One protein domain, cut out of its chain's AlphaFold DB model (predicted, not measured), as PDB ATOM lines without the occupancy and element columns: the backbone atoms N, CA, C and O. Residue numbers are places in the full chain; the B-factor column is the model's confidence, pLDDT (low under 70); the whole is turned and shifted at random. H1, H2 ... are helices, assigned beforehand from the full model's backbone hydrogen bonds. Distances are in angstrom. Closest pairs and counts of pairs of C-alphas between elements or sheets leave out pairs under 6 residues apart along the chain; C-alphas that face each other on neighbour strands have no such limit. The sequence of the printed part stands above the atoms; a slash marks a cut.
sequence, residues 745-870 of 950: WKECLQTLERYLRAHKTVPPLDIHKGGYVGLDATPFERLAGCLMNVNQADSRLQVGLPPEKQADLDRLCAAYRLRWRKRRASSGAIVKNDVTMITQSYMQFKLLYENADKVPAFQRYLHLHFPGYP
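Overview. This is residues 745 to 870 of the 950 residues of the protein "Probable helicase A859L" of Leishmania infantum (UniProt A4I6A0). H2, the longest helix, lies nearest the middle of a loose set of five helices: H1 packs across its first part, H3 runs beside H1 in nearly the same direction but apart from H2, and H4 and H5 lie on another side, H4 close to H2 and H5 meeting it only at their ends. H1 meets the first part of H2 almost at a right angle, while a long loop between H3 and H4 reaches out to Ser 827, at the opposite end of the longest axis from H5. The printed part has 126 residues with five named helices, H1 to H5 in order, and no named strand; the class is all helix. It is compact, with a radius of gyration of the C-alphas of 14.8 A, and elongated in outline, spanning 45 by 29 by 27 A.

Arrangement. Begin at H2, residues 779 to 794. With its residues 779 to 786 alone it touches H1, residues 745 to 759; the closest C-alphas are those of Cys 748 and Leu 783, 5.0 A apart. Their lines are only just about perpendicular, at 71 degrees. Look next to H3, residues 803 to 815, close to H1 but not clearly touching it, with the C-alphas of Glu 753 and Leu 812 closest at 7.1 A; the two run the same way at a shallow tilt of 7 degrees. H2 and H3 are apart. H4, residues 837 to 850, is close to H2 but not clearly touching it, the closest C-alphas being those of Leu 787 and Ile 838 at 6.9 A, with a steep tilt of 51 degrees, opposite ways. H5, residues 856 to 865, and H2 touch only at their ends, and only just, with 3 pairs of C-alphas within 8 A; the closest are Phe 780 and His 865 at 5.7 A. H4 and H5 are close but not clearly touching, with the C-alphas of Leu 848 and Phe 858 closest at 6.8 A. In H1, H2, H3, H4 and H5, every backbone O i to N i+4 pair is within hydrogen-bond range.

Along the chain. Find C-alpha 779 at (48.234, -11.664, -9.068); from there H2 runs 22.5 A to C-alpha 794. Find C-alpha 745 at (41.352, -15.605, -17.231), where H1 begins its 21.2 A. H3 measures 18.7 A, H4 19.9 A and H5 14.2 A, ending at C-alpha 865, (50.857, -11.754, -2.098).

Size, cuts and confidence. The two C-alphas farthest apart are those of Ser 827 and Pro 856, 46.0 A. The links from H1 to H2, residues 760 to 778, and from H3 to H4, residues 816 to 836, are long. The printed part has no cut, and its mean pLDDT is 91.8, with residue 770 alone under 70.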
ATOM      1  N   TRP A 745      41.119 -14.154 -17.212       94.90
ATOM      2  CA  TRP A 745      41.352 -15.605 -17.231       94.90
ATOM      3  C   TRP A 745      42.799 -15.979 -17.578       94.90
ATOM      4  O   TRP A 745      43.440 -16.712 -16.827       94.90
ATOM      5  N   LYS A 746      43.325 -15.412 -18.672       94.64
ATOM      6  CA  LYS A 746      44.682 -15.676 -19.170       94.64
ATOM      7  C   LYS A 746      45.753 -15.295 -18.145       94.64
ATOM      8  O   LYS A 746      46.654 -16.082 -17.890       94.64
ATOM      9  N   GLU A 747      45.618 -14.132 -17.507       95.15
ATOM     10  CA  GLU A 747      46.564 -13.666 -16.481       95.15
ATOM     11  C   GLU A 747      46.541 -14.555 -15.230       95.15
ATOM     12  O   GLU A 747      47.587 -14.883 -14.666       95.15
ATOM     13  N   CYS A 748      45.348 -14.987 -14.808       96.32
ATOM     14  CA  CYS A 748      45.199 -15.883 -13.666       96.32
ATOM     15  C   CYS A 748      45.836 -17.249 -13.954       96.32
ATOM     16  O   CYS A 748      46.594 -17.753 -13.129       96.32
ATOM     17  N   LEU A 749      45.584 -17.827 -15.134       97.13
ATOM     18  CA  LEU A 749      46.197 -19.098 -15.520       97.13
ATOM     19  C   LEU A 749      47.715 -18.998 -15.669       97.13
ATOM     20  O   LEU A 749      48.413 -19.875 -15.179       97.13
ATOM     21  N   GLN A 750      48.239 -17.916 -16.250       97.43
ATOM     22  CA  GLN A 750      49.686 -17.681 -16.321       97.43
ATOM     23  C   GLN A 750      50.322 -17.566 -14.931       97.43
ATOM     24  O   GLN A 750      51.433 -18.044 -14.714       97.43
ATOM     25  N   THR A 751      49.620 -16.945 -13.978       96.88
ATOM     26  CA  THR A 751      50.074 -16.850 -12.584       96.88
ATOM     27  C   THR A 751      50.134 -18.235 -11.938       96.88
ATOM     28  O   THR A 751      51.144 -18.579 -11.323       96.88
ATOM     29  N   LEU A 752      49.087 -19.048 -12.125       97.58
ATOM     30  CA  LEU A 752      49.042 -20.424 -11.635       97.58
ATOM     31  C   LEU A 752      50.147 -21.280 -12.266       97.58
ATOM     32  O   LEU A 752      50.889 -21.944 -11.552       97.58
ATOM     33  N   GLU A 753      50.299 -21.228 -13.587       97.44
ATOM     34  CA  GLU A 753      51.313 -21.982 -14.324       97.44
ATOM     35  C   GLU A 753      52.735 -21.607 -13.896       97.44
ATOM     36  O   GLU A 753      53.558 -22.490 -13.652       97.44
ATOM     37  N   ARG A 754      53.033 -20.309 -13.744       97.55
ATOM     38  CA  ARG A 754      54.347 -19.841 -13.279       97.55
ATOM     39  C   ARG A 754      54.680 -20.402 -11.899       97.55
ATOM     40  O   ARG A 754      55.799 -20.869 -11.695       97.55
ATOM     41  N   TYR A 755      53.715 -20.388 -10.980       97.24
ATOM     42  CA  TYR A 755      53.912 -20.947  -9.646       97.24
ATOM     43  C   TYR A 755      54.117 -22.464  -9.689       97.24
ATOM     44  O   TYR A 755      55.075 -22.971  -9.109       97.24
ATOM     45  N   LEU A 756      53.273 -23.187 -10.430       97.14
ATOM     46  CA  LEU A 756      53.392 -24.637 -10.599       97.14
ATOM     47  C   LEU A 756      54.740 -25.027 -11.214       97.14
ATOM     48  O   LEU A 756      55.359 -26.002 -10.796       97.14
ATOM     49  N   ARG A 757      55.243 -24.254 -12.180       96.37
ATOM     50  CA  ARG A 757      56.561 -24.475 -12.787       96.37
ATOM     51  C   ARG A 757      57.695 -24.321 -11.777       96.37
ATOM     52  O   ARG A 757      58.585 -25.166 -11.783       96.37
ATOM     53  N   ALA A 758      57.634 -23.295 -10.930       95.93
ATOM     54  CA  ALA A 758      58.665 -22.992  -9.941       95.93
ATOM     55  C   ALA A 758      58.646 -23.938  -8.725       95.93
ATOM     56  O   ALA A 758      59.701 -24.356  -8.267       95.93
ATOM     57  N   HIS A 759      57.463 -24.296  -8.217       94.71
ATOM     58  CA  HIS A 759      57.321 -24.993  -6.929       94.71
ATOM     59  C   HIS A 759      56.775 -26.420  -7.031       94.71
ATOM     60  O   HIS A 759      56.732 -27.120  -6.022       94.71
ATOM     61  N   LYS A 760      56.306 -26.848  -8.215       92.82
ATOM     62  CA  LYS A 760      55.704 -28.175  -8.479       92.82
ATOM     63  C   LYS A 760      54.529 -28.543  -7.559       92.82
ATOM     64  O   LYS A 760      54.101 -29.690  -7.520       92.82
ATOM     65  N   THR A 761      53.984 -27.559  -6.854       93.65
ATOM     66  CA  THR A 761      52.905 -27.679  -5.873       93.65
ATOM     67  C   THR A 761      51.925 -26.530  -6.074       93.65
ATOM     68  O   THR A 761      52.268 -25.499  -6.658       93.65
ATOM     69  N   VAL A 762      50.676 -26.714  -5.646       95.17
ATOM     70  CA  VAL A 762      49.651 -25.668  -5.757       95.17
ATOM     71  C   VAL A 762      49.996 -24.484  -4.847       95.17
ATOM     72  O   VAL A 762      50.502 -24.694  -3.747       95.17
ATOM     73  N   PRO A 763      49.731 -23.234  -5.262       95.69
ATOM     74  CA  PRO A 763      49.944 -22.092  -4.382       95.69
ATOM     75  C   PRO A 763      49.006 -22.171  -3.173       95.69
ATOM     76  O   PRO A 763      47.828 -22.488  -3.364       95.69
ATOM     77  N   PRO A 764      49.460 -21.861  -1.945       95.42
ATOM     78  CA  PRO A 764      48.559 -21.735  -0.807       95.42
ATOM     79  C   PRO A 764      47.688 -20.485  -0.991       95.42
ATOM     80  O   PRO A 764      48.192 -19.367  -0.950       95.42
ATOM     81  N   LEU A 765      46.376 -20.650  -1.195       95.46
ATOM     82  CA  LEU A 765      45.430 -19.543  -1.399       95.46
ATOM     83  C   LEU A 765      44.194 -19.688  -0.494       95.46
ATOM     84  O   LEU A 765      43.600 -20.764  -0.427       95.46
ATOM     85  N   ASP A 766      43.713 -18.597   0.113       92.02
ATOM     86  CA  ASP A 766      42.366 -18.573   0.708       92.02
ATOM     87  C   ASP A 766      41.300 -18.372  -0.380       92.02
ATOM     88  O   ASP A 766      40.861 -17.261  -0.685       92.02
ATOM     89  N   ILE A 767      40.874 -19.479  -0.983       89.91
ATOM     90  CA  ILE A 767      39.875 -19.482  -2.061       89.91
ATOM     91  C   ILE A 767      38.470 -19.124  -1.537       89.91
ATOM     92  O   ILE A 767      37.623 -18.652  -2.299       89.91
ATOM     93  N   HIS A 768      38.198 -19.321  -0.242       83.72
ATOM     94  CA  HIS A 768      36.882 -19.058   0.347       83.72
ATOM     95  C   HIS A 768      36.637 -17.568   0.591       83.72
ATOM     96  O   HIS A 768      35.503 -17.107   0.438       83.72
ATOM     97  N   LYS A 769      37.683 -16.791   0.889       78.22
ATOM     98  CA  LYS A 769      37.618 -15.321   0.892       78.22
ATOM     99  C   LYS A 769      37.894 -14.744  -0.491       78.22
ATOM    100  O   LYS A 769      38.781 -13.910  -0.637       78.22
ATOM    101  N   GLY A 770      37.123 -15.217  -1.478       66.73
ATOM    102  CA  GLY A 770      37.214 -14.882  -2.900       66.73
ATOM    103  C   GLY A 770      37.961 -13.595  -3.202       66.73
ATOM    104  O   GLY A 770      37.530 -12.537  -2.765       66.73
ATOM    105  N   GLY A 771      39.053 -13.721  -3.955       77.90
ATOM    106  CA  GLY A 771      40.062 -12.697  -4.226       77.90
ATOM    107  C   GLY A 771      39.621 -11.242  -4.146       77.90
ATOM    108  O   GLY A 771      38.635 -10.853  -4.769       77.90
ATOM    109  N   TYR A 772      40.387 -10.402  -3.460       87.34
ATOM    110  CA  TYR A 772      40.133  -8.967  -3.448       87.34
ATOM    111  C   TYR A 772      40.022  -8.397  -4.884       87.34
ATOM    112  O   TYR A 772      40.780  -8.761  -5.780       87.34
ATOM    113  N   VAL A 773      39.010  -7.552  -5.124       87.21
ATOM    114  CA  VAL A 773      38.618  -7.069  -6.472       87.21
ATOM    115  C   VAL A 773      39.143  -5.674  -6.808       87.21
ATOM    116  O   VAL A 773      38.725  -5.102  -7.817       87.21
ATOM    117  N   GLY A 774      39.978  -5.090  -5.948       90.19
ATOM    118  CA  GLY A 774      40.537  -3.770  -6.210       90.19
ATOM    119  C   GLY A 774      41.399  -3.745  -7.466       90.19
ATOM    120  O   GLY A 774      41.921  -4.768  -7.915       90.19
ATOM    121  N   LEU A 775      41.568  -2.563  -8.043       92.24
ATOM    122  CA  LEU A 775      42.511  -2.332  -9.133       92.24
ATOM    123  C   LEU A 775      43.951  -2.597  -8.665       92.24
ATOM    124  O   LEU A 775      44.763  -3.085  -9.446       92.24
ATOM    125  N   ASP A 776      44.216  -2.404  -7.369       91.15
ATOM    126  CA  ASP A 776      45.462  -2.745  -6.674       91.15
ATOM    127  C   ASP A 776      45.623  -4.245  -6.357       91.15
ATOM    128  O   ASP A 776      46.600  -4.626  -5.718       91.15
ATOM    129  N   ALA A 777      44.689  -5.114  -6.768       92.76
ATOM    130  CA  ALA A 777      44.755  -6.529  -6.416       92.76
ATOM    131  C   ALA A 777      45.995  -7.230  -7.002       92.76
ATOM    132  O   ALA A 777      46.251  -7.145  -8.213       92.76
ATOM    133  N   THR A 778      46.711  -7.980  -6.160       94.81
ATOM    134  CA  THR A 778      47.899  -8.752  -6.554       94.81
ATOM    135  C   THR A 778      47.526  -9.906  -7.500       94.81
ATOM    136  O   THR A 778      46.369 -10.346  -7.536       94.81
ATOM    137  N   PRO A 779      48.491 -10.479  -8.247       95.04
ATOM    138  CA  PRO A 779      48.234 -11.664  -9.068       95.04
ATOM    139  C   PRO A 779      47.643 -12.849  -8.282       95.04
ATOM    140  O   PRO A 779      46.807 -13.580  -8.808       95.04
ATOM    141  N   PHE A 780      48.029 -13.019  -7.013       95.76
ATOM    142  CA  PHE A 780      47.564 -14.111  -6.151       95.76
ATOM    143  C   PHE A 780      46.167 -13.851  -5.589       95.76
ATOM    144  O   PHE A 780      45.339 -14.764  -5.585       95.76
ATOM    145  N   GLU A 781      45.862 -12.605  -5.213       94.80
ATOM    146  CA  GLU A 781      44.497 -12.194  -4.875       94.80
ATOM    147  C   GLU A 781      43.565 -12.477  -6.063       94.80
ATOM    148  O   GLU A 781      42.522 -13.114  -5.907       94.80
ATOM    149  N   ARG A 782      43.968 -12.106  -7.285       93.88
ATOM    150  CA  ARG A 782      43.163 -12.356  -8.492       93.88
ATOM    151  C   ARG A 782      43.011 -13.841  -8.806       93.88
ATOM    152  O   ARG A 782      41.908 -14.278  -9.140       93.88
ATOM    153  N   LEU A 783      44.080 -14.625  -8.657       96.02
ATOM    154  CA  LEU A 783      44.040 -16.074  -8.837       96.02
ATOM    155  C   LEU A 783      43.075 -16.739  -7.846       96.02
ATOM    156  O   LEU A 783      42.260 -17.562  -8.265       96.02
ATOM    157  N   ALA A 784      43.089 -16.344  -6.569       95.68
ATOM    158  CA  ALA A 784      42.148 -16.850  -5.569       95.68
ATOM    159  C   ALA A 784      40.687 -16.569  -5.971       95.68
ATOM    160  O   ALA A 784      39.833 -17.454  -5.904       95.68
ATOM    161  N   GLY A 785      40.399 -15.362  -6.472       93.83
ATOM    162  CA  GLY A 785      39.079 -15.003  -7.005       93.83
ATOM    163  C   GLY A 785      38.684 -15.797  -8.255       93.83
ATOM    164  O   GLY A 785      37.541 -16.242  -8.383       93.83
ATOM    165  N   CYS A 786      39.636 -16.039  -9.159       94.76
ATOM    166  CA  CYS A 786      39.439 -16.878 -10.339       94.76
ATOM    167  C   CYS A 786      39.085 -18.324  -9.953       94.76
ATOM    168  O   CYS A 786      38.061 -18.848 -10.396       94.76
ATOM    169  N   LEU A 787      39.875 -18.946  -9.072       95.75
ATOM    170  CA  LEU A 787      39.647 -20.317  -8.612       95.75
ATOM    171  C   LEU A 787      38.374 -20.448  -7.773       95.75
ATOM    172  O   LEU A 787      37.703 -21.476  -7.857       95.75
ATOM    173  N   MET A 788      37.974 -19.406  -7.038       93.76
ATOM    174  CA  MET A 788      36.668 -19.379  -6.377       93.76
ATOM    175  C   MET A 788      35.537 -19.502  -7.405       93.76
ATOM    176  O   MET A 788      34.624 -20.310  -7.219       93.76
ATOM    177  N   ASN A 789      35.602 -18.753  -8.511       91.40
ATOM    178  CA  ASN A 789      34.600 -18.836  -9.577       91.40
ATOM    179  C   ASN A 789      34.593 -20.217 -10.252       91.40
ATOM    180  O   ASN A 789      33.517 -20.745 -10.531       91.40
ATOM    181  N   VAL A 790      35.765 -20.824 -10.470       94.14
ATOM    182  CA  VAL A 790      35.887 -22.203 -10.983       94.14
ATOM    183  C   VAL A 790      35.222 -23.193 -10.023       94.14
ATOM    184  O   VAL A 790      34.368 -23.977 -10.437       94.14
ATOM    185  N   ASN A 791      35.532 -23.104  -8.727       93.05
ATOM    186  CA  ASN A 791      34.950 -23.961  -7.697       93.05
ATOM    187  C   ASN A 791      33.420 -23.819  -7.633       93.05
ATOM    188  O   ASN A 791      32.703 -24.814  -7.528       93.05
ATOM    189  N   GLN A 792      32.893 -22.594  -7.732       90.30
ATOM    190  CA  GLN A 792      31.449 -22.336  -7.759       90.30
ATOM    191  C   GLN A 792      30.782 -22.864  -9.036       90.30
ATOM    192  O   GLN A 792      29.670 -23.392  -8.966       90.30
ATOM    193  N   ALA A 793      31.450 -22.754 -10.187       90.85
ATOM    194  CA  ALA A 793      30.951 -23.267 -11.460       90.85
ATOM    195  C   ALA A 793      30.860 -24.802 -11.478       90.85
ATOM    196  O   ALA A 793      29.935 -25.344 -12.080       90.85
ATOM    197  N   ASP A 794      31.760 -25.493 -10.779       90.78
ATOM    198  CA  ASP A 794      31.751 -26.956 -10.641       90.78
ATOM    199  C   ASP A 794      30.897 -27.462  -9.456       90.78
ATOM    200  O   ASP A 794      30.604 -28.647  -9.335       90.78
ATOM    201  N   SER A 795      30.412 -26.575  -8.581       84.65
ATOM    202  CA  SER A 795      29.573 -26.961  -7.430       84.65
ATOM    203  C   SER A 795      28.099 -27.232  -7.777       84.65
ATOM    204  O   SER A 795      27.298 -27.507  -6.887       84.65
ATOM    205  N   ARG A 796      27.712 -27.134  -9.054       78.09
ATOM    206  CA  ARG A 796      26.345 -27.398  -9.545       78.09
ATOM    207  C   ARG A 796      26.208 -28.840 -10.050       78.09
ATOM    208  O   ARG A 796      27.202 -29.554 -10.128       78.09
ATOM    209  N   LEU A 797      24.992 -29.271 -10.413       78.28
ATOM    210  CA  LEU A 797      24.726 -30.601 -11.005       78.28
ATOM    211  C   LEU A 797      25.547 -30.862 -12.280       78.28
ATOM    212  O   LEU A 797      25.966 -31.986 -12.527       78.28
ATOM    213  N   GLN A 798      25.806 -29.809 -13.052       80.71
ATOM    214  CA  GLN A 798      26.689 -29.817 -14.213       80.71
ATOM    215  C   GLN A 798      27.716 -28.695 -14.083       80.71
ATOM    216  O   GLN A 798      27.461 -27.683 -13.424       80.71
ATOM    217  N   VAL A 799      28.865 -28.868 -14.733       85.65
ATOM    218  CA  VAL A 799      29.934 -27.866 -14.755       85.65
ATOM    219  C   VAL A 799      29.478 -26.655 -15.565       85.65
ATOM    220  O   VAL A 799      29.306 -26.739 -16.775       85.65
ATOM    221  N   GLY A 800      29.292 -25.517 -14.896       89.01
ATOM    222  CA  GLY A 800      28.870 -24.259 -15.524       89.01
ATOM    223  C   GLY A 800      30.012 -23.421 -16.111       89.01
ATOM    224  O   GLY A 800      29.785 -22.277 -16.499       89.01
ATOM    225  N   LEU A 801      31.245 -23.935 -16.110       92.59
ATOM    226  CA  LEU A 801      32.410 -23.262 -16.685       92.59
ATOM    227  C   LEU A 801      32.402 -23.455 -18.217       92.59
ATOM    228  O   LEU A 801      32.150 -24.573 -18.655       92.59
ATOM    229  N   PRO A 802      32.678 -22.434 -19.049       93.00
ATOM    230  CA  PRO A 802      32.731 -22.598 -20.507       93.00
ATOM    231  C   PRO A 802      33.714 -23.699 -20.959       93.00
ATOM    232  O   PRO A 802      34.774 -23.808 -20.340       93.00
ATOM    233  N   PRO A 803      33.421 -24.469 -22.027       94.60
ATOM    234  CA  PRO A 803      34.265 -25.583 -22.482       94.60
ATOM    235  C   PRO A 803      35.729 -25.207 -22.737       94.60
ATOM    236  O   PRO A 803      36.621 -25.925 -22.301       94.60
ATOM    237  N   GLU A 804      35.989 -24.046 -23.342       95.19
ATOM    238  CA  GLU A 804      37.350 -23.539 -23.587       95.19
ATOM    239  C   GLU A 804      38.158 -23.405 -22.288       95.19
ATOM    240  O   GLU A 804      39.281 -23.883 -22.173       95.19
ATOM    241  N   LYS A 805      37.537 -22.832 -21.250       96.35
ATOM    242  CA  LYS A 805      38.155 -22.681 -19.928       96.35
ATOM    243  C   LYS A 805      38.341 -24.017 -19.212       96.35
ATOM    244  O   LYS A 805      39.264 -24.156 -18.414       96.35
ATOM    245  N   GLN A 806      37.457 -24.984 -19.461       96.20
ATOM    246  CA  GLN A 806      37.651 -26.348 -18.967       96.20
ATOM    247  C   GLN A 806      38.895 -26.964 -19.620       96.20
ATOM    248  O   GLN A 806      39.758 -27.445 -18.896       96.20
ATOM    249  N   ALA A 807      39.032 -26.855 -20.945       96.42
ATOM    250  CA  ALA A 807      40.174 -27.383 -21.688       96.42
ATOM    251  C   ALA A 807      41.511 -26.756 -21.253       96.42
ATOM    252  O   ALA A 807      42.504 -27.469 -21.110       96.42
ATOM    253  N   ASP A 808      41.541 -25.446 -20.993       97.03
ATOM    254  CA  ASP A 808      42.730 -24.769 -20.462       97.03
ATOM    255  C   ASP A 808      43.156 -25.338 -19.100       97.03
ATOM    256  O   ASP A 808      44.332 -25.637 -18.879       97.03
ATOM    257  N   LEU A 809      42.198 -25.508 -18.180       96.97
ATOM    258  CA  LEU A 809      42.465 -26.080 -16.862       96.97
ATOM    259  C   LEU A 809      42.847 -27.555 -16.946       96.97
ATOM    260  O   LEU A 809      43.760 -27.965 -16.240       96.97
ATOM    261  N   ASP A 810      42.171 -28.342 -17.783       96.41
ATOM    262  CA  ASP A 810      42.465 -29.762 -17.982       96.41
ATOM    263  C   ASP A 810      43.907 -29.937 -18.483       96.41
ATOM    264  O   ASP A 810      44.672 -30.707 -17.901       96.41
ATOM    265  N   ARG A 811      44.324 -29.133 -19.472       96.48
ATOM    266  CA  ARG A 811      45.697 -29.111 -19.999       96.48
ATOM    267  C   ARG A 811      46.723 -28.742 -18.929       96.48
ATOM    268  O   ARG A 811      47.707 -29.457 -18.750       96.48
ATOM    269  N   LEU A 812      46.499 -27.634 -18.219       95.80
ATOM    270  CA  LEU A 812      47.426 -27.163 -17.191       95.80
ATOM    271  C   LEU A 812      47.528 -28.164 -16.036       95.80
ATOM    272  O   LEU A 812      48.621 -28.465 -15.575       95.80
ATOM    273  N   CYS A 813      46.401 -28.705 -15.577       95.06
ATOM    274  CA  CYS A 813      46.378 -29.643 -14.462       95.06
ATOM    275  C   CYS A 813      47.043 -30.978 -14.821       95.06
ATOM    276  O   CYS A 813      47.784 -31.515 -13.997       95.06
ATOM    277  N   ALA A 814      46.839 -31.487 -16.042       94.77
ATOM    278  CA  ALA A 814      47.442 -32.737 -16.504       94.77
ATOM    279  C   ALA A 814      48.978 -32.707 -16.427       94.77
ATOM    280  O   ALA A 814      49.581 -33.654 -15.921       94.77
ATOM    281  N   ALA A 815      49.606 -31.592 -16.823       94.09
ATOM    282  CA  ALA A 815      51.063 -31.423 -16.801       94.09
ATOM    283  C   ALA A 815      51.691 -31.549 -15.397       94.09
ATOM    284  O   ALA A 815      52.868 -31.882 -15.272       94.09
ATOM    285  N   TYR A 816      50.910 -31.313 -14.338       95.24
ATOM    286  CA  TYR A 816      51.362 -31.371 -12.944       95.24
ATOM    287  C   TYR A 816      50.651 -32.464 -12.131       95.24
ATOM    288  O   TYR A 816      50.740 -32.464 -10.905       95.24
ATOM    289  N   ARG A 817      49.943 -33.397 -12.791       93.78
ATOM    290  CA  ARG A 817      49.138 -34.459 -12.147       93.78
ATOM    291  C   ARG A 817      48.126 -33.914 -11.127       93.78
ATOM    292  O   ARG A 817      47.828 -34.545 -10.115       93.78
ATOM    293  N   LEU A 818      47.593 -32.727 -11.400       94.84
ATOM    294  CA  LEU A 818      46.568 -32.074 -10.597       94.84
ATOM    295  C   LEU A 818      45.178 -32.370 -11.156       94.84
ATOM    296  O   LEU A 818      45.001 -32.742 -12.315       94.84
ATOM    297  N   ARG A 819      44.160 -32.154 -10.326       94.36
ATOM    298  CA  ARG A 819      42.760 -32.276 -10.727       94.36
ATOM    299  C   ARG A 819      41.962 -31.123 -10.162       94.36
ATOM    300  O   ARG A 819      41.888 -30.967  -8.949       94.36
ATOM    301  N   TRP A 820      41.328 -30.341 -11.022       94.53
ATOM    302  CA  TRP A 820      40.462 -29.241 -10.595       94.53
ATOM    303  C   TRP A 820      38.987 -29.655 -10.486       94.53
ATOM    304  O   TRP A 820      38.279 -29.135  -9.628       94.53
ATOM    305  N   ARG A 821      38.545 -30.604 -11.325       93.07
ATOM    306  CA  ARG A 821      37.155 -31.071 -11.419       93.07
ATOM    307  C   ARG A 821      36.803 -32.054 -10.297       93.07
ATOM    308  O   ARG A 821      37.528 -33.023 -10.044       93.07
ATOM    309  N   LYS A 822      35.658 -31.836  -9.657       91.88
ATOM    310  CA  LYS A 822      35.092 -32.704  -8.621       91.88
ATOM    311  C   LYS A 822      34.553 -33.999  -9.227       91.88
ATOM    312  O   LYS A 822      33.918 -33.992 -10.283       91.88
ATOM    313  N   ARG A 823      34.771 -35.119  -8.537       91.17
ATOM    314  CA  ARG A 823      34.174 -36.414  -8.874       91.17
ATOM    315  C   ARG A 823      32.678 -36.371  -8.613       91.17
ATOM    316  O   ARG A 823      32.220 -35.787  -7.629       91.17
ATOM    317  N   ARG A 824      31.929 -37.030  -9.490       88.45
ATOM    318  CA  ARG A 824      30.484 -37.196  -9.378       88.45
ATOM    319  C   ARG A 824      30.176 -38.682  -9.268       88.45
ATOM    320  O   ARG A 824      30.776 -39.481  -9.982       88.45
ATOM    321  N   ALA A 825      29.285 -39.042  -8.355       86.93
ATOM    322  CA  ALA A 825      28.703 -40.374  -8.293       86.93
ATOM    323  C   ALA A 825      27.837 -40.627  -9.541       86.93
ATOM    324  O   ALA A 825      27.488 -39.689 -10.261       86.93
ATOM    325  N   SER A 826      27.424 -41.876  -9.758       84.06
ATOM    326  CA  SER A 826      26.473 -42.248 -10.820       84.06
ATOM    327  C   SER A 826      25.162 -41.449 -10.764       84.06
ATOM    328  O   SER A 826      24.558 -41.179 -11.796       84.06
ATOM    329  N   SER A 827      24.761 -40.983  -9.577       83.81
ATOM    330  CA  SER A 827      23.614 -40.089  -9.365       83.81
ATOM    331  C   SER A 827      23.825 -38.639  -9.840       83.81
ATOM    332  O   SER A 827      22.923 -37.814  -9.718       83.81
ATOM    333  N   GLY A 828      25.022 -38.282 -10.319       81.34
ATOM    334  CA  GLY A 828      25.424 -36.911 -10.658       81.34
ATOM    335  C   GLY A 828      25.816 -36.044  -9.450       81.34
ATOM    336  O   GLY A 828      26.329 -34.933  -9.628       81.34
ATOM    337  N   ALA A 829      25.618 -36.544  -8.225       84.86
ATOM    338  CA  ALA A 829      25.993 -35.858  -6.991       84.86
ATOM    339  C   ALA A 829      27.515 -35.811  -6.810       84.86
ATOM    340  O   ALA A 829      28.219 -36.763  -7.137       84.86
ATOM    341  N   ILE A 830      28.029 -34.714  -6.256       85.89
ATOM    342  CA  ILE A 830      29.459 -34.564  -5.961       85.89
ATOM    343  C   ILE A 830      29.861 -35.553  -4.859       85.89
ATOM    344  O   ILE A 830      29.194 -35.643  -3.828       85.89
ATOM    345  N   VAL A 831      30.968 -36.271  -5.065       87.44
ATOM    346  CA  VAL A 831      31.545 -37.174  -4.061       87.44
ATOM    347  C   VAL A 831      31.940 -36.362  -2.822       87.44
ATOM    348  O   VAL A 831      32.648 -35.357  -2.921       87.44
ATOM    349  N   LYS A 832      31.462 -36.775  -1.642       82.19
ATOM    350  CA  LYS A 832      31.795 -36.108  -0.373       82.19
ATOM    351  C   LYS A 832      33.303 -36.189  -0.109       82.19
ATOM    352  O   LYS A 832      33.922 -37.210  -0.391       82.19
ATOM    353  N   ASN A 833      33.871 -35.119   0.448       82.77
ATOM    354  CA  ASN A 833      35.298 -34.993   0.790       82.77
ATOM    355  C   ASN A 833      36.265 -35.160  -0.391       82.77
ATOM    356  O   ASN A 833      37.438 -35.475  -0.207       82.77
ATOM    357  N   ASP A 834      35.791 -34.939  -1.616       86.11
ATOM    358  CA  ASP A 834      36.647 -35.040  -2.784       86.11
ATOM    359  C   ASP A 834      37.719 -33.933  -2.805       86.11
ATOM    360  O   ASP A 834      37.423 -32.739  -2.693       86.11
ATOM    361  N   VAL A 835      38.982 -34.339  -2.957       90.05
ATOM    362  CA  VAL A 835      40.142 -33.439  -2.915       90.05
ATOM    363  C   VAL A 835      40.556 -33.059  -4.333       90.05
ATOM    364  O   VAL A 835      41.012 -33.898  -5.112       90.05
ATOM    365  N   THR A 836      40.402 -31.779  -4.664       93.97
ATOM    366  CA  THR A 836      40.896 -31.167  -5.903       93.97
ATOM    367  C   THR A 836      42.088 -30.258  -5.597       93.97
ATOM    368  O   THR A 836      42.362 -29.957  -4.436       93.97
ATOM    369  N   MET A 837      42.769 -29.753  -6.626       95.10
ATOM    370  CA  MET A 837      43.849 -28.767  -6.488       95.10
ATOM    371  C   MET A 837      43.394 -27.512  -5.722       95.10
ATOM    372  O   MET A 837      44.170 -26.897  -5.000       95.10
ATOM    373  N   ILE A 838      42.112 -27.153  -5.859       94.70
ATOM    374  CA  ILE A 838      41.475 -26.027  -5.169       94.70
ATOM    375  C   ILE A 838      41.355 -26.356  -3.676       94.70
ATOM    376  O   ILE A 838      41.732 -25.546  -2.833       94.70
ATOM    377  N   THR A 839      40.891 -27.565  -3.342       93.24
ATOM    378  CA  THR A 839      40.834 -28.044  -1.954       93.24
ATOM    379  C   THR A 839      42.231 -28.097  -1.325       93.24
ATOM    380  O   THR A 839      42.406 -27.611  -0.213       93.24
ATOM    381  N   GLN A 840      43.231 -28.623  -2.043       95.03
ATOM    382  CA  GLN A 840      44.627 -28.695  -1.587       95.03
ATOM    383  C   GLN A 840      45.213 -27.305  -1.320       95.03
ATOM    384  O   GLN A 840      45.753 -27.067  -0.245       95.03
ATOM    385  N   SER A 841      45.041 -26.379  -2.266       95.77
ATOM    386  CA  SER A 841      45.494 -24.988  -2.157       95.77
ATOM    387  C   SER A 841      44.924 -24.299  -0.913       95.77
ATOM    388  O   SER A 841      45.662 -23.663  -0.158       95.77
ATOM    389  N   TYR A 842      43.627 -24.489  -0.651       95.20
ATOM    390  CA  TYR A 842      42.980 -23.943   0.537       95.20
ATOM    391  C   TYR A 842      43.452 -24.603   1.839       95.20
ATOM    392  O   TYR A 842      43.750 -23.902   2.804       95.20
ATOM    393  N   MET A 843      43.546 -25.936   1.879       94.92
ATOM    394  CA  MET A 843      44.018 -26.663   3.065       94.92
ATOM    395  C   MET A 843      45.451 -26.269   3.433       94.92
ATOM    396  O   MET A 843      45.736 -26.033   4.605       94.92
ATOM    397  N   GLN A 844      46.327 -26.124   2.436       94.18
ATOM    398  CA  GLN A 844      47.703 -25.678   2.633       94.18
ATOM    399  C   GLN A 844      47.759 -24.247   3.176       94.18
ATOM    400  O   GLN A 844      48.492 -23.986   4.126       94.18
ATOM    401  N   PHE A 845      46.961 -23.327   2.622       94.90
ATOM    402  CA  PHE A 845      46.873 -21.966   3.149       94.90
ATOM    403  C   PHE A 845      46.390 -21.950   4.598       94.90
ATOM    404  O   PHE A 845      46.976 -21.264   5.427       94.90
ATOM    405  N   LYS A 846      45.338 -22.715   4.908       93.79
ATOM    406  CA  LYS A 846      44.775 -22.801   6.257       93.79
ATOM    407  C   LYS A 846      45.820 -23.295   7.262       93.79
ATOM    408  O   LYS A 846      46.020 -22.634   8.274       93.79
ATOM    409  N   LEU A 847      46.518 -24.387   6.948       94.20
ATOM    410  CA  LEU A 847      47.556 -24.957   7.810       94.20
ATOM    411  C   LEU A 847      48.720 -23.982   8.036       94.20
ATOM    412  O   LEU A 847      49.190 -23.829   9.162       94.20
ATOM    413  N   LEU A 848      49.177 -23.299   6.981       94.13
ATOM    414  CA  LEU A 848      50.240 -22.296   7.089       94.13
ATOM    415  C   LEU A 848      49.793 -21.067   7.885       94.13
ATOM    416  O   LEU A 848      50.578 -20.526   8.657       94.13
ATOM    417  N   TYR A 849      48.537 -20.643   7.729       92.34
ATOM    418  CA  TYR A 849      47.984 -19.495   8.441       92.34
ATOM    419  C   TYR A 849      47.767 -19.774   9.932       92.34
ATOM    420  O   TYR A 849      48.084 -18.923  10.755       92.34
ATOM    421  N   GLU A 850      47.306 -20.974  10.300       92.67
ATOM    422  CA  GLU A 850      47.202 -21.412  11.703       92.67
ATOM    423  C   GLU A 850      48.570 -21.469  12.404       92.67
ATOM    424  O   GLU A 850      48.647 -21.317  13.619       92.67
ATOM    425  N   ASN A 851      49.656 -21.633  11.641       91.14
ATOM    426  CA  ASN A 851      51.030 -21.647  12.141       91.14
ATOM    427  C   ASN A 851      51.826 -20.386  11.757       91.14
ATOM    428  O   ASN A 851      53.056 -20.409  11.810       91.14
ATOM    429  N   ALA A 852      51.167 -19.292  11.353       85.85
ATOM    430  CA  ALA A 852      51.842 -18.153  10.725       85.85
ATOM    431  C   ALA A 852      52.930 -17.521  11.612       85.85
ATOM    432  O   ALA A 852      53.979 -17.132  11.100       85.85
ATOM    433  N   ASP A 853      52.731 -17.484  12.931       86.34
ATOM    434  CA  ASP A 853      53.710 -16.951  13.893       86.34
ATOM    435  C   ASP A 853      54.990 -17.797  13.975       86.34
ATOM    436  O   ASP A 853      56.062 -17.291  14.295       86.34
ATOM    437  N   LYS A 854      54.900 -19.087  13.629       90.19
ATOM    438  CA  LYS A 854      56.024 -20.035  13.629       90.19
ATOM    439  C   LYS A 854      56.715 -20.142  12.270       90.19
ATOM    440  O   LYS A 854      57.766 -20.768  12.168       90.19
ATOM    441  N   VAL A 855      56.141 -19.555  11.215       91.06
ATOM    442  CA  VAL A 855      56.637 -19.674   9.836       91.06
ATOM    443  C   VAL A 855      56.911 -18.278   9.254       91.06
ATOM    444  O   VAL A 855      56.102 -17.755   8.481       91.06
ATOM    445  N   PRO A 856      58.083 -17.664   9.539       90.67
ATOM    446  CA  PRO A 856      58.429 -16.326   9.042       90.67
ATOM    447  C   PRO A 856      58.369 -16.194   7.513       90.67
ATOM    448  O   PRO A 856      58.034 -15.140   6.973       90.67
ATOM    449  N   ALA A 857      58.663 -17.281   6.790       91.12
ATOM    450  CA  ALA A 857      58.536 -17.326   5.336       91.12
ATOM    451  C   ALA A 857      57.084 -17.126   4.867       91.12
ATOM    452  O   ALA A 857      56.858 -16.468   3.851       91.12
ATOM    453  N   PHE A 858      56.100 -17.634   5.617       93.38
ATOM    454  CA  PHE A 858      54.689 -17.460   5.294       93.38
ATOM    455  C   PHE A 858      54.188 -16.053   5.640       93.38
ATOM    456  O   PHE A 858      53.393 -15.495   4.893       93.38
ATOM    457  N   GLN A 859      54.719 -15.415   6.686       90.76
ATOM    458  CA  GLN A 859      54.453 -13.992   6.942       90.76
ATOM    459  C   GLN A 859      54.939 -13.110   5.782       90.76
ATOM    460  O   GLN A 859      54.199 -12.262   5.284       90.76
ATOM    461  N   ARG A 860      56.152 -13.363   5.263       93.23
ATOM    462  CA  ARG A 860      56.640 -12.694   4.040       93.23
ATOM    463  C   ARG A 860      55.749 -12.986   2.833       93.23
ATOM    464  O   ARG A 860      55.456 -12.076   2.063       93.23
ATOM    465  N   TYR A 861      55.287 -14.228   2.691       94.02
ATOM    466  CA  TYR A 861      54.346 -14.624   1.644       94.02
ATOM    467  C   TYR A 861      53.024 -13.843   1.730       94.02
ATOM    468  O   TYR A 861      52.555 -13.334   0.712       94.02
ATOM    469  N   LEU A 862      52.448 -13.687   2.928       92.39
ATOM    470  CA  LEU A 862      51.243 -12.885   3.153       92.39
ATOM    471  C   LEU A 862      51.479 -11.410   2.822       92.39
ATOM    472  O   LEU A 862      50.684 -10.833   2.090       92.39
ATOM    473  N   HIS A 863      52.576 -10.808   3.285       92.11
ATOM    474  CA  HIS A 863      52.890  -9.413   2.964       92.11
ATOM    475  C   HIS A 863      53.066  -9.174   1.459       92.11
ATOM    476  O   HIS A 863      52.595  -8.162   0.943       92.11
ATOM    477  N   LEU A 864      53.696 -10.114   0.750       94.14
ATOM    478  CA  LEU A 864      53.958  -9.998  -0.682       94.14
ATOM    479  C   LEU A 864      52.706 -10.237  -1.538       94.14
ATOM    480  O   LEU A 864      52.450  -9.508  -2.496       94.14
ATOM    481  N   HIS A 865      51.938 -11.283  -1.232       93.82
ATOM    482  CA  HIS A 865      50.857 -11.754  -2.098       93.82
ATOM    483  C   HIS A 865      49.461 -11.372  -1.609       93.82
ATOM    484  O   HIS A 865      48.548 -11.292  -2.428       93.82
ATOM    485  N   PHE A 866      49.283 -11.103  -0.319       93.18
ATOM    486  CA  PHE A 866      47.992 -10.810   0.309       93.18
ATOM    487  C   PHE A 866      48.100  -9.645   1.313       93.18
ATOM    488  O   PHE A 866      47.763  -9.808   2.492       93.18
ATOM    489  N   PRO A 867      48.566  -8.456   0.886       90.21
ATOM    490  CA  PRO A 867      48.754  -7.327   1.792       90.21
ATOM    491  C   PRO A 867      47.442  -6.964   2.507       90.21
ATOM    492  O   PRO A 867      46.384  -6.842   1.885       90.21
ATOM    493  N   GLY A 868      47.496  -6.803   3.832       87.00
ATOM    494  CA  GLY A 868      46.325  -6.493   4.665       87.00
ATOM    495  C   GLY A 868      45.364  -7.670   4.902       87.00
ATOM    496  O   GLY A 868      44.200  -7.463   5.268       87.00
ATOM    497  N   TYR A 869      45.798  -8.907   4.655       88.64
ATOM    498  CA  TYR A 869      45.052 -10.107   5.031       88.64
ATOM    499  C   TYR A 869      45.017 -10.296   6.563       88.64
ATOM    500  O   TYR A 869      46.029 -10.065   7.218       88.64
ATOM    501  N   PRO A 870      43.897 -10.775   7.146       84.46
ATOM    502  CA  PRO A 870      42.629 -11.135   6.501       84.46
ATOM    503  C   PRO A 870      41.641  -9.976   6.324       84.46
ATOM    504  O   PRO A 870      40.639 -10.148   5.625       84.46
TER     505      PRO A 870